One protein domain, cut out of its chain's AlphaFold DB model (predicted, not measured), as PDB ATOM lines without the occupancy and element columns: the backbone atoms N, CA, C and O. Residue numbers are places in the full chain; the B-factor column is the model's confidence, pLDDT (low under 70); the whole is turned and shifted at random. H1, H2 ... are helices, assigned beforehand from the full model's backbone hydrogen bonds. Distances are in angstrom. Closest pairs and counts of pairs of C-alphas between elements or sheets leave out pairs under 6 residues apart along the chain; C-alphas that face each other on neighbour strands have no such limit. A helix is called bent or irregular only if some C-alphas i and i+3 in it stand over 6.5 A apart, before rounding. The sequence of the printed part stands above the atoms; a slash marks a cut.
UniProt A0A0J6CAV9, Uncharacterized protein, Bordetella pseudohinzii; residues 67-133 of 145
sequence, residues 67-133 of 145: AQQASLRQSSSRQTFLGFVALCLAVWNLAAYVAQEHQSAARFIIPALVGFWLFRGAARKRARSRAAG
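This is residues 67 to 133 of the 145 residues of an uncharacterized protein of Bordetella pseudohinzii (UniProt A0A0J6CAV9). Two long helices, H1 and H2, make a helical hairpin that gapes like a narrow V: they come together toward the end of H1 and the start of H2, next to the loop that joins them, and spread apart toward the ends of the printed part. The printed part has 67 residues with two named helices, H1 then H2, and no named strand; the class is all helix. The whole is only just loose, close to extended, with a radius of gyration of the C-alphas of 16.4 A. Its outline is flat, with spans of 49 by 25 by 11 A.

H1 runs over residues 67 to 98, from C-alpha 67 at (146.118, 121.618, 100.115) to C-alpha 98 at (145.750, 107.427, 55.624), a length of 46.7 A. A short link of 7 residues follows. H2 holds residues 106 to 132 and is 39.3 A long, ending with C-alpha 132 at (140.637, 100.798, 100.891). H2 is neither bent nor irregular, but only just: C-alphas 107 and 110 are 6.1 A apart.

H1 and H2 form a helical hairpin and touch, with the C-alphas of Leu 89 and Pro 111 the closest pair at 7.1 A. H1 touches H2 with residues 89 to 96 alone, and H2 touches H1 with residues 107 to 111 alone. They run opposite ways at a shallow tilt of 27 degrees, and their centres are 14.5 A apart. In H1 every O i to N i+4 pair is within hydrogen-bond range; in H2 22 of 23 are.

The two C-alphas farthest apart, those of Ala 67 and Gln 103, are 50.7 A from each other. Residues 67 to 81 of H1, residues 98 to 103, and residues 119 to 133, of which 119 to 132 belong to H2, stand free. The printed part has no cut and no long link. The mean pLDDT of the printed part is 72.5, and it is under 70 at residues 67 to 76, 96 to 97, 100 to 108 and 129 to 133.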
ATOM      1  N   ALA A  67     145.368 122.784 100.584       62.28
ATOM      2  CA  ALA A  67     146.118 121.618 100.115       62.28
ATOM      3  C   ALA A  67     145.269 120.649  99.264       62.28
ATOM      4  O   ALA A  67     145.729 120.117  98.252       62.28
ATOM      5  N   GLN A  68     144.003 120.449  99.628       58.44
ATOM      6  CA  GLN A  68     143.059 119.603  98.901       58.44
ATOM      7  C   GLN A  68     142.626 120.261  97.583       58.44
ATOM      8  O   GLN A  68     142.606 119.592  96.549       58.44
ATOM      9  N   GLN A  69     142.399 121.579  97.568       61.38
ATOM     10  CA  GLN A  69     142.149 122.328  96.328       61.38
ATOM     11  C   GLN A  69     143.358 122.312  95.379       61.38
ATOM     12  O   GLN A  69     143.183 122.134  94.171       61.38
ATOM     13  N   ALA A  70     144.584 122.422  95.903       62.34
ATOM     14  CA  ALA A  70     145.802 122.287  95.106       62.34
ATOM     15  C   ALA A  70     145.930 120.880  94.493       62.34
ATOM     16  O   ALA A  70     146.216 120.750  93.303       62.34
ATOM     17  N   SER A  71     145.623 119.829  95.263       63.25
ATOM     18  CA  SER A  71     145.648 118.446  94.767       63.25
ATOM     19  C   SER A  71     144.614 118.188  93.661       63.25
ATOM     20  O   SER A  71     144.910 117.494  92.688       63.25
ATOM     21  N   LEU A  72     143.434 118.814  93.748       61.06
ATOM     22  CA  LEU A  72     142.395 118.726  92.723       61.06
ATOM     23  C   LEU A  72     142.822 119.436  91.432       61.06
ATOM     24  O   LEU A  72     142.715 118.841  90.359       61.06
ATOM     25  N   ARG A  73     143.413 120.637  91.524       62.03
ATOM     26  CA  ARG A  73     143.989 121.356  90.367       62.03
ATOM     27  C   ARG A  73     145.161 120.602  89.731       62.03
ATOM     28  O   ARG A  73     145.303 120.568  88.511       62.03
ATOM     29  N   GLN A  74     145.986 119.949  90.545       63.19
ATOM     30  CA  GLN A  74     147.104 119.145  90.053       63.19
ATOM     31  C   GLN A  74     146.625 117.840  89.397       63.19
ATOM     32  O   GLN A  74     147.223 117.372  88.427       63.19
ATOM     33  N   SER A  75     145.530 117.255  89.892       60.62
ATOM     34  CA  SER A  75     144.912 116.072  89.291       60.62
ATOM     35  C   SER A  75     144.238 116.382  87.952       60.62
ATOM     36  O   SER A  75     144.416 115.614  87.006       60.62
ATOM     37  N   SER A  76     143.565 117.534  87.834       64.75
ATOM     38  CA  SER A  76     142.899 117.944  86.596       64.75
ATOM     39  C   SER A  76     143.907 118.235  85.486       64.75
ATOM     40  O   SER A  76     143.727 117.752  84.372       64.75
ATOM     41  N   SER A  77     145.020 118.907  85.806       70.62
ATOM     42  CA  SER A  77     146.110 119.185  84.858       70.62
ATOM     43  C   SER A  77     146.754 117.911  84.292       70.62
ATOM     44  O   SER A  77     147.001 117.802  83.090       70.62
ATOM     45  N   ARG A  78     146.979 116.894  85.134       74.88
ATOM     46  CA  ARG A  78     147.516 115.601  84.674       74.88
ATOM     47  C   ARG A  78     146.549 114.886  83.737       74.88
ATOM     48  O   ARG A  78     146.983 114.185  82.827       74.88
ATOM     49  N   GLN A  79     145.251 115.047  83.968       78.19
ATOM     50  CA  GLN A  79     144.213 114.390  83.187       78.19
ATOM     51  C   GLN A  79     144.020 115.060  81.821       78.19
ATOM     52  O   GLN A  79     143.898 114.350  80.826       78.19
ATOM     53  N   THR A  80     144.105 116.392  81.738       77.12
ATOM     54  CA  THR A  80     144.149 117.111  80.454       77.12
ATOM     55  C   THR A  80     145.422 116.815  79.672       77.12
ATOM     56  O   THR A  80     145.332 116.573  78.472       77.12
ATOM     57  N   PHE A  81     146.586 116.739  80.324       80.12
ATOM     58  CA  PHE A  81     147.830 116.354  79.647       80.12
ATOM     59  C   PHE A  81     147.754 114.936  79.066       80.12
ATOM     60  O   PHE A  81     148.078 114.722  77.901       80.12
ATOM     61  N   LEU A  82     147.260 113.965  79.844       82.75
ATOM     62  CA  LEU A  82     147.051 112.598  79.353       82.75
ATOM     63  C   LEU A  82     146.032 112.547  78.206       82.75
ATOM     64  O   LEU A  82     146.244 111.808  77.247       82.75
ATOM     65  N   GLY A  83     144.959 113.338  78.283       82.88
ATOM     66  CA  GLY A  83     143.978 113.471  77.205       82.88
ATOM     67  C   GLY A  83     144.589 114.043  75.926       82.88
ATOM     68  O   GLY A  83     144.352 113.506  74.848       82.88
ATOM     69  N   PHE A  84     145.434 115.068  76.043       86.00
ATOM     70  CA  PHE A  84     146.160 115.652  74.915       86.00
ATOM     71  C   PHE A  84     147.121 114.647  74.272       86.00
ATOM     72  O   PHE A  84     147.098 114.468  73.059       86.00
ATOM     73  N   VAL A  85     147.905 113.918  75.075       85.75
ATOM     74  CA  VAL A  85     148.805 112.868  74.568       85.75
ATOM     75  C   VAL A  85     148.018 111.767  73.850       85.75
ATOM     76  O   VAL A  85     148.413 111.336  72.768       85.75
ATOM     77  N   ALA A  86     146.887 111.335  74.413       84.81
ATOM     78  CA  ALA A  86     146.017 110.352  73.773       84.81
ATOM     79  C   ALA A  86     145.438 110.870  72.445       84.81
ATOM     80  O   ALA A  86     145.415 110.128  71.465       84.81
ATOM     81  N   LEU A  87     145.031 112.144  72.391       88.12
ATOM     82  CA  LEU A  87     144.544 112.784  71.170       88.12
ATOM     83  C   LEU A  87     145.642 112.860  70.100       88.12
ATOM     84  O   LEU A  87     145.401 112.471  68.962       88.12
ATOM     85  N   CYS A  88     146.859 113.282  70.457       81.31
ATOM     86  CA  CYS A  88     147.997 113.306  69.535       81.31
ATOM     87  C   CYS A  88     148.307 111.916  68.970       81.31
ATOM     88  O   CYS A  88     148.550 111.784  67.773       81.31
ATOM     89  N   LEU A  89     148.257 110.872  69.802       83.88
ATOM     90  CA  LEU A  89     148.455 109.496  69.344       83.88
ATOM     91  C   LEU A  89     147.330 109.020  68.422       83.88
ATOM     92  O   LEU A  89     147.612 108.325  67.451       83.88
ATOM     93  N   ALA A  90     146.081 109.403  68.691       81.75
ATOM     94  CA  ALA A  90     144.951 109.080  67.825       81.75
ATOM     95  C   ALA A  90     145.077 109.763  66.454       81.75
ATOM     96  O   ALA A  90     144.908 109.111  65.427       81.75
ATOM     97  N   VAL A  91     145.447 111.049  66.434       83.81
ATOM     98  CA  VAL A  91     145.698 111.805  65.197       83.81
ATOM     99  C   VAL A  91     146.875 111.212  64.424       83.81
ATOM    100  O   VAL A  91     146.765 111.003  63.220       83.81
ATOM    101  N   TRP A  92     147.973 110.874  65.105       79.69
ATOM    102  CA  TRP A  92     149.120 110.211  64.484       79.69
ATOM    103  C   TRP A  92     148.741 108.849  63.892       79.69
ATOM    104  O   TRP A  92     149.121 108.532  62.768       79.69
ATOM    105  N   ASN A  93     147.971 108.040  64.627       78.31
ATOM    106  CA  ASN A  93     147.519 106.731  64.161       78.31
ATOM    107  C   ASN A  93     146.610 106.855  62.926       78.31
ATOM    108  O   ASN A  93     146.803 106.124  61.957       78.31
ATOM    109  N   LEU A  94     145.697 107.833  62.923       74.38
ATOM    110  CA  LEU A  94     144.833 108.136  61.783       74.38
ATOM    111  C   LEU A  94     145.636 108.627  60.567       74.38
ATOM    112  O   LEU A  94     145.418 108.147  59.460       74.38
ATOM    113  N   ALA A  95     146.599 109.531  60.764       70.31
ATOM    114  CA  ALA A  95     147.472 110.012  59.692       70.31
ATOM    115  C   ALA A  95     148.315 108.875  59.089       70.31
ATOM    116  O   ALA A  95     148.411 108.755  57.871       70.31
ATOM    117  N   ALA A  96     148.858 107.987  59.926       67.31
ATOM    118  CA  ALA A  96     149.624 106.823  59.484       67.31
ATOM    119  C   ALA A  96     148.761 105.767  58.764       67.31
ATOM    120  O   ALA A  96     149.260 105.053  57.893       67.31
ATOM    121  N   TYR A  97     147.474 105.667  59.110       66.50
ATOM    122  CA  TYR A  97     146.501 104.840  58.393       66.50
ATOM    123  C   TYR A  97     146.214 105.403  56.993       66.50
ATOM    124  O   TYR A  97     146.264 104.665  56.009       66.50
ATOM    125  N   VAL A  98     145.989 106.719  56.896       71.56
ATOM    126  CA  VAL A  98     145.750 107.427  55.624       71.56
ATOM    127  C   VAL A  98     146.982 107.398  54.715       71.56
ATOM    128  O   VAL A  98     146.838 107.252  53.505       71.56
ATOM    129  N   ALA A  99     148.191 107.454  55.279       72.12
ATOM    130  CA  ALA A  99     149.447 107.430  54.529       72.12
ATOM    131  C   ALA A  99     149.772 106.079  53.849       72.12
ATOM    132  O   ALA A  99     150.847 105.936  53.277       72.12
ATOM    133  N   GLN A 100     148.884 105.075  53.912       64.31
ATOM    134  CA  GLN A 100     149.026 103.761  53.260       64.31
ATOM    135  C   GLN A 100     150.339 103.005  53.514       64.31
ATOM    136  O   GLN A 100     150.648 102.018  52.852       64.31
ATOM    137  N   GLU A 101     151.097 103.366  54.539       59.53
ATOM    138  CA  GLU A 101     152.415 102.787  54.757       59.53
ATOM    139  C   GLU A 101     152.343 101.343  55.338       59.53
ATOM    140  O   GLU A 101     153.209 100.950  56.105       59.53
ATOM    141  N   HIS A 102     151.312 100.534  55.071       56.81
ATOM    142  CA  HIS A 102     150.796  99.356  55.811       56.81
ATOM    143  C   HIS A 102     151.792  98.290  56.338       56.81
ATOM    144  O   HIS A 102     151.403  97.457  57.148       56.81
ATOM    145  N   GLN A 103     153.071  98.330  55.969       60.38
ATOM    146  CA  GLN A 103     154.086  97.338  56.330       60.38
ATOM    147  C   GLN A 103     154.853  97.584  57.646       60.38
ATOM    148  O   GLN A 103     155.509  96.673  58.142       60.38
ATOM    149  N   SER A 104     154.783  98.771  58.259       61.06
ATOM    150  CA  SER A 104     155.533  99.035  59.498       61.06
ATOM    151  C   SER A 104     154.817  98.502  60.748       61.06
ATOM    152  O   SER A 104     153.825  99.072  61.209       61.06
ATOM    153  N   ALA A 105     155.371  97.452  61.365       62.62
ATOM    154  CA  ALA A 105     154.913  96.922  62.657       62.62
ATOM    155  C   ALA A 105     154.931  97.975  63.788       62.62
ATOM    156  O   ALA A 105     154.172  97.872  64.758       62.62
ATOM    157  N   ALA A 106     155.737  99.036  63.650       65.75
ATOM    158  CA  ALA A 106     155.838 100.115  64.631       65.75
ATOM    159  C   ALA A 106     154.499 100.841  64.871       65.75
ATOM    160  O   ALA A 106     154.272 101.360  65.966       65.75
ATOM    161  N   ARG A 107     153.575 100.813  63.898       63.72
ATOM    162  CA  ARG A 107     152.243 101.434  64.019       63.72
ATOM    163  C   ARG A 107     151.369 100.843  65.100       63.72
ATOM    164  O   ARG A 107     150.537 101.555  65.649       63.72
ATOM    165  N   PHE A 108     151.536  99.556  65.374       65.56
ATOM    166  CA  PHE A 108     150.760  98.861  66.391       65.56
ATOM    167  C   PHE A 108     151.503  98.859  67.720       65.56
ATOM    168  O   PHE A 108     150.884  99.033  68.765       65.56
ATOM    169  N   ILE A 109     152.833  98.746  67.683       72.81
ATOM    170  CA  ILE A 109     153.671  98.646  68.881       72.81
ATOM    171  C   ILE A 109     153.566  99.907  69.744       72.81
ATOM    172  O   ILE A 109     153.372  99.794  70.952       72.81
ATOM    173  N   ILE A 110     153.647 101.100  69.145       72.19
ATOM    174  CA  ILE A 110     153.626 102.369  69.891       72.19
ATOM    175  C   ILE A 110     152.283 102.583  70.622       72.19
ATOM    176  O   ILE A 110     152.297 102.724  71.848       72.19
ATOM    177  N   PRO A 111     151.112 102.558  69.953       75.44
ATOM    178  CA  PRO A 111     149.835 102.704  70.646       75.44
ATOM    179  C   PRO A 111     149.519 101.519  71.565       75.44
ATOM    180  O   PRO A 111     148.918 101.736  72.616       75.44
ATOM    181  N   ALA A 112     149.960 100.293  71.252       75.00
ATOM    182  CA  ALA A 112     149.795  99.154  72.156       75.00
ATOM    183  C   ALA A 112     150.603  99.322  73.451       75.00
ATOM    184  O   ALA A 112     150.071  99.073  74.530       75.00
ATOM    185  N   LEU A 113     151.852  99.800  73.381       80.44
ATOM    186  CA  LEU A 113     152.674 100.092  74.562       80.44
ATOM    187  C   LEU A 113     152.070 101.206  75.414       80.44
ATOM    188  O   LEU A 113     152.003 101.072  76.638       80.44
ATOM    189  N   VAL A 114     151.599 102.285  74.781       82.62
ATOM    190  CA  VAL A 114     150.948 103.388  75.497       82.62
ATOM    191  C   VAL A 114     149.636 102.920  76.127       82.62
ATOM    192  O   VAL A 114     149.411 103.148  77.317       82.62
ATOM    193  N   GLY A 115     148.800 102.205  75.372       78.69
ATOM    194  CA  GLY A 115     147.553 101.620  75.858       78.69
ATOM    195  C   GLY A 115     147.787 100.654  77.018       78.69
ATOM    196  O   GLY A 115     147.110 100.745  78.041       78.69
ATOM    197  N   PHE A 116     148.807  99.800  76.923       83.50
ATOM    198  CA  PHE A 116     149.213  98.897  77.996       83.50
ATOM    199  C   PHE A 116     149.657  99.658  79.252       83.50
ATOM    200  O   PHE A 116     149.249  99.306  80.360       83.50
ATOM    201  N   TRP A 117     150.438 100.732  79.111       85.25
ATOM    202  CA  TRP A 117     150.859 101.559  80.246       85.25
ATOM    203  C   TRP A 117     149.689 102.281  80.919       85.25
ATOM    204  O   TRP A 117     149.589 102.273  82.151       85.25
ATOM    205  N   LEU A 118     148.773 102.851  80.133       82.12
ATOM    206  CA  LEU A 118     147.558 103.492  80.639       82.12
ATOM    207  C   LEU A 118     146.649 102.482  81.344       82.12
ATOM    208  O   LEU A 118     146.218 102.723  82.475       82.12
ATOM    209  N   PHE A 119     146.420 101.323  80.726       86.50
ATOM    210  CA  PHE A 119     145.624 100.241  81.294       86.50
ATOM    211  C   PHE A 119     146.233  99.721  82.596       86.50
ATOM    212  O   PHE A 119     145.538  99.590  83.603       86.50
ATOM    213  N   ARG A 120     147.551  99.505  82.632       83.81
ATOM    214  CA  ARG A 120     148.262  99.061  83.837       83.81
ATOM    215  C   ARG A 120     148.216 100.111  84.946       83.81
ATOM    216  O   ARG A 120     148.051  99.762  86.117       83.81
ATOM    217  N   GLY A 121     148.303 101.395  84.596       77.25
ATOM    218  CA  GLY A 121     148.100 102.507  85.523       77.25
ATOM    219  C   GLY A 121     146.684 102.530  86.110       77.25
ATOM    220  O   GLY A 121     146.523 102.642  87.328       77.25
ATOM    221  N   ALA A 122     145.660 102.363  85.272       79.50
ATOM    222  CA  ALA A 122     144.260 102.304  85.690       79.50
ATOM    223  C   ALA A 122     143.959 101.064  86.553       79.50
ATOM    224  O   ALA A 122     143.330 101.179  87.608       79.50
ATOM    225  N   ALA A 123     144.479  99.895  86.171       77.94
ATOM    226  CA  ALA A 123     144.335  98.648  86.917       77.94
ATOM    227  C   ALA A 123     144.945  98.752  88.325       77.94
ATOM    228  O   ALA A 123     144.315  98.355  89.306       77.94
ATOM    229  N   ARG A 124     146.128  99.371  88.458       76.38
ATOM    230  CA  ARG A 124     146.760  99.627  89.765       76.38
ATOM    231  C   ARG A 124     145.940 100.572  90.642       76.38
ATOM    232  O   ARG A 124     145.811 100.324  91.840       76.38
ATOM    233  N   LYS A 125     145.357 101.630  90.067       76.19
ATOM    234  CA  LYS A 125     144.453 102.533  90.802       76.19
ATOM    235  C   LYS A 125     143.210 101.789  91.302       76.19
ATOM    236  O   LYS A 125     142.836 101.949  92.461       76.19
ATOM    237  N   ARG A 126     142.634 100.911  90.472       73.62
ATOM    238  CA  ARG A 126     141.476 100.075  90.834       73.62
ATOM    239  C   ARG A 126     141.797  99.026  91.905       73.62
ATOM    240  O   ARG A 126     140.957  98.733  92.746       73.62
ATOM    241  N   ALA A 127     143.008  98.470  91.910       72.81
ATOM    242  CA  ALA A 127     143.446  97.564  92.973       72.81
ATOM    243  C   ALA A 127     143.555  98.287  94.329       72.81
ATOM    244  O   ALA A 127     143.118  97.760  95.349       72.81
ATOM    245  N   ARG A 128     144.067  99.525  94.336       73.00
ATOM    246  CA  ARG A 128     144.176 100.349  95.553       73.00
ATOM    247  C   ARG A 128     142.818 100.790  96.100       73.00
ATOM    248  O   ARG A 128     142.634 100.767  97.311       73.00
ATOM    249  N   SER A 129     141.858 101.129  95.239       67.38
ATOM    250  CA  SER A 129     140.505 101.479  95.698       67.38
ATOM    251  C   SER A 129     139.776 100.288  96.327       67.38
ATOM    252  O   SER A 129     139.073 100.455  97.319       67.38
ATOM    253  N   ARG A 130     139.999  99.069  95.819       65.00
ATOM    254  CA  ARG A 130     139.477  97.836  96.435       65.00
ATOM    255  C   ARG A 130     140.132  97.512  97.778       65.00
ATOM    256  O   ARG A 130     139.458  96.997  98.661       65.00
ATOM    257  N   ALA A 131     141.416  97.825  97.947       62.78
ATOM    258  CA  ALA A 131     142.107  97.644  99.222       62.78
ATOM    259  C   ALA A 131     141.577  98.593 100.314       62.78
ATOM    260  O   ALA A 131     141.446  98.179 101.462       62.78
ATOM    261  N   ALA A 132     141.200  99.824  99.952       59.72
ATOM    262  CA  ALA A 132     140.637 100.798 100.891       59.72
ATOM    263  C   ALA A 132     139.261 100.379 101.445       59.72
ATOM    264  O   ALA A 132     138.989 100.583 102.622       59.72
ATOM    265  N   GLY A 133     138.417  99.723 100.637       57.97
ATOM    266  CA  GLY A 133     137.104  99.228 101.081       57.97
ATOM    267  C   GLY A 133     137.153  98.032 102.042       57.97
ATOM    268  O   GLY A 133     136.131  97.665 102.610       57.97
TER     269      GLY A 133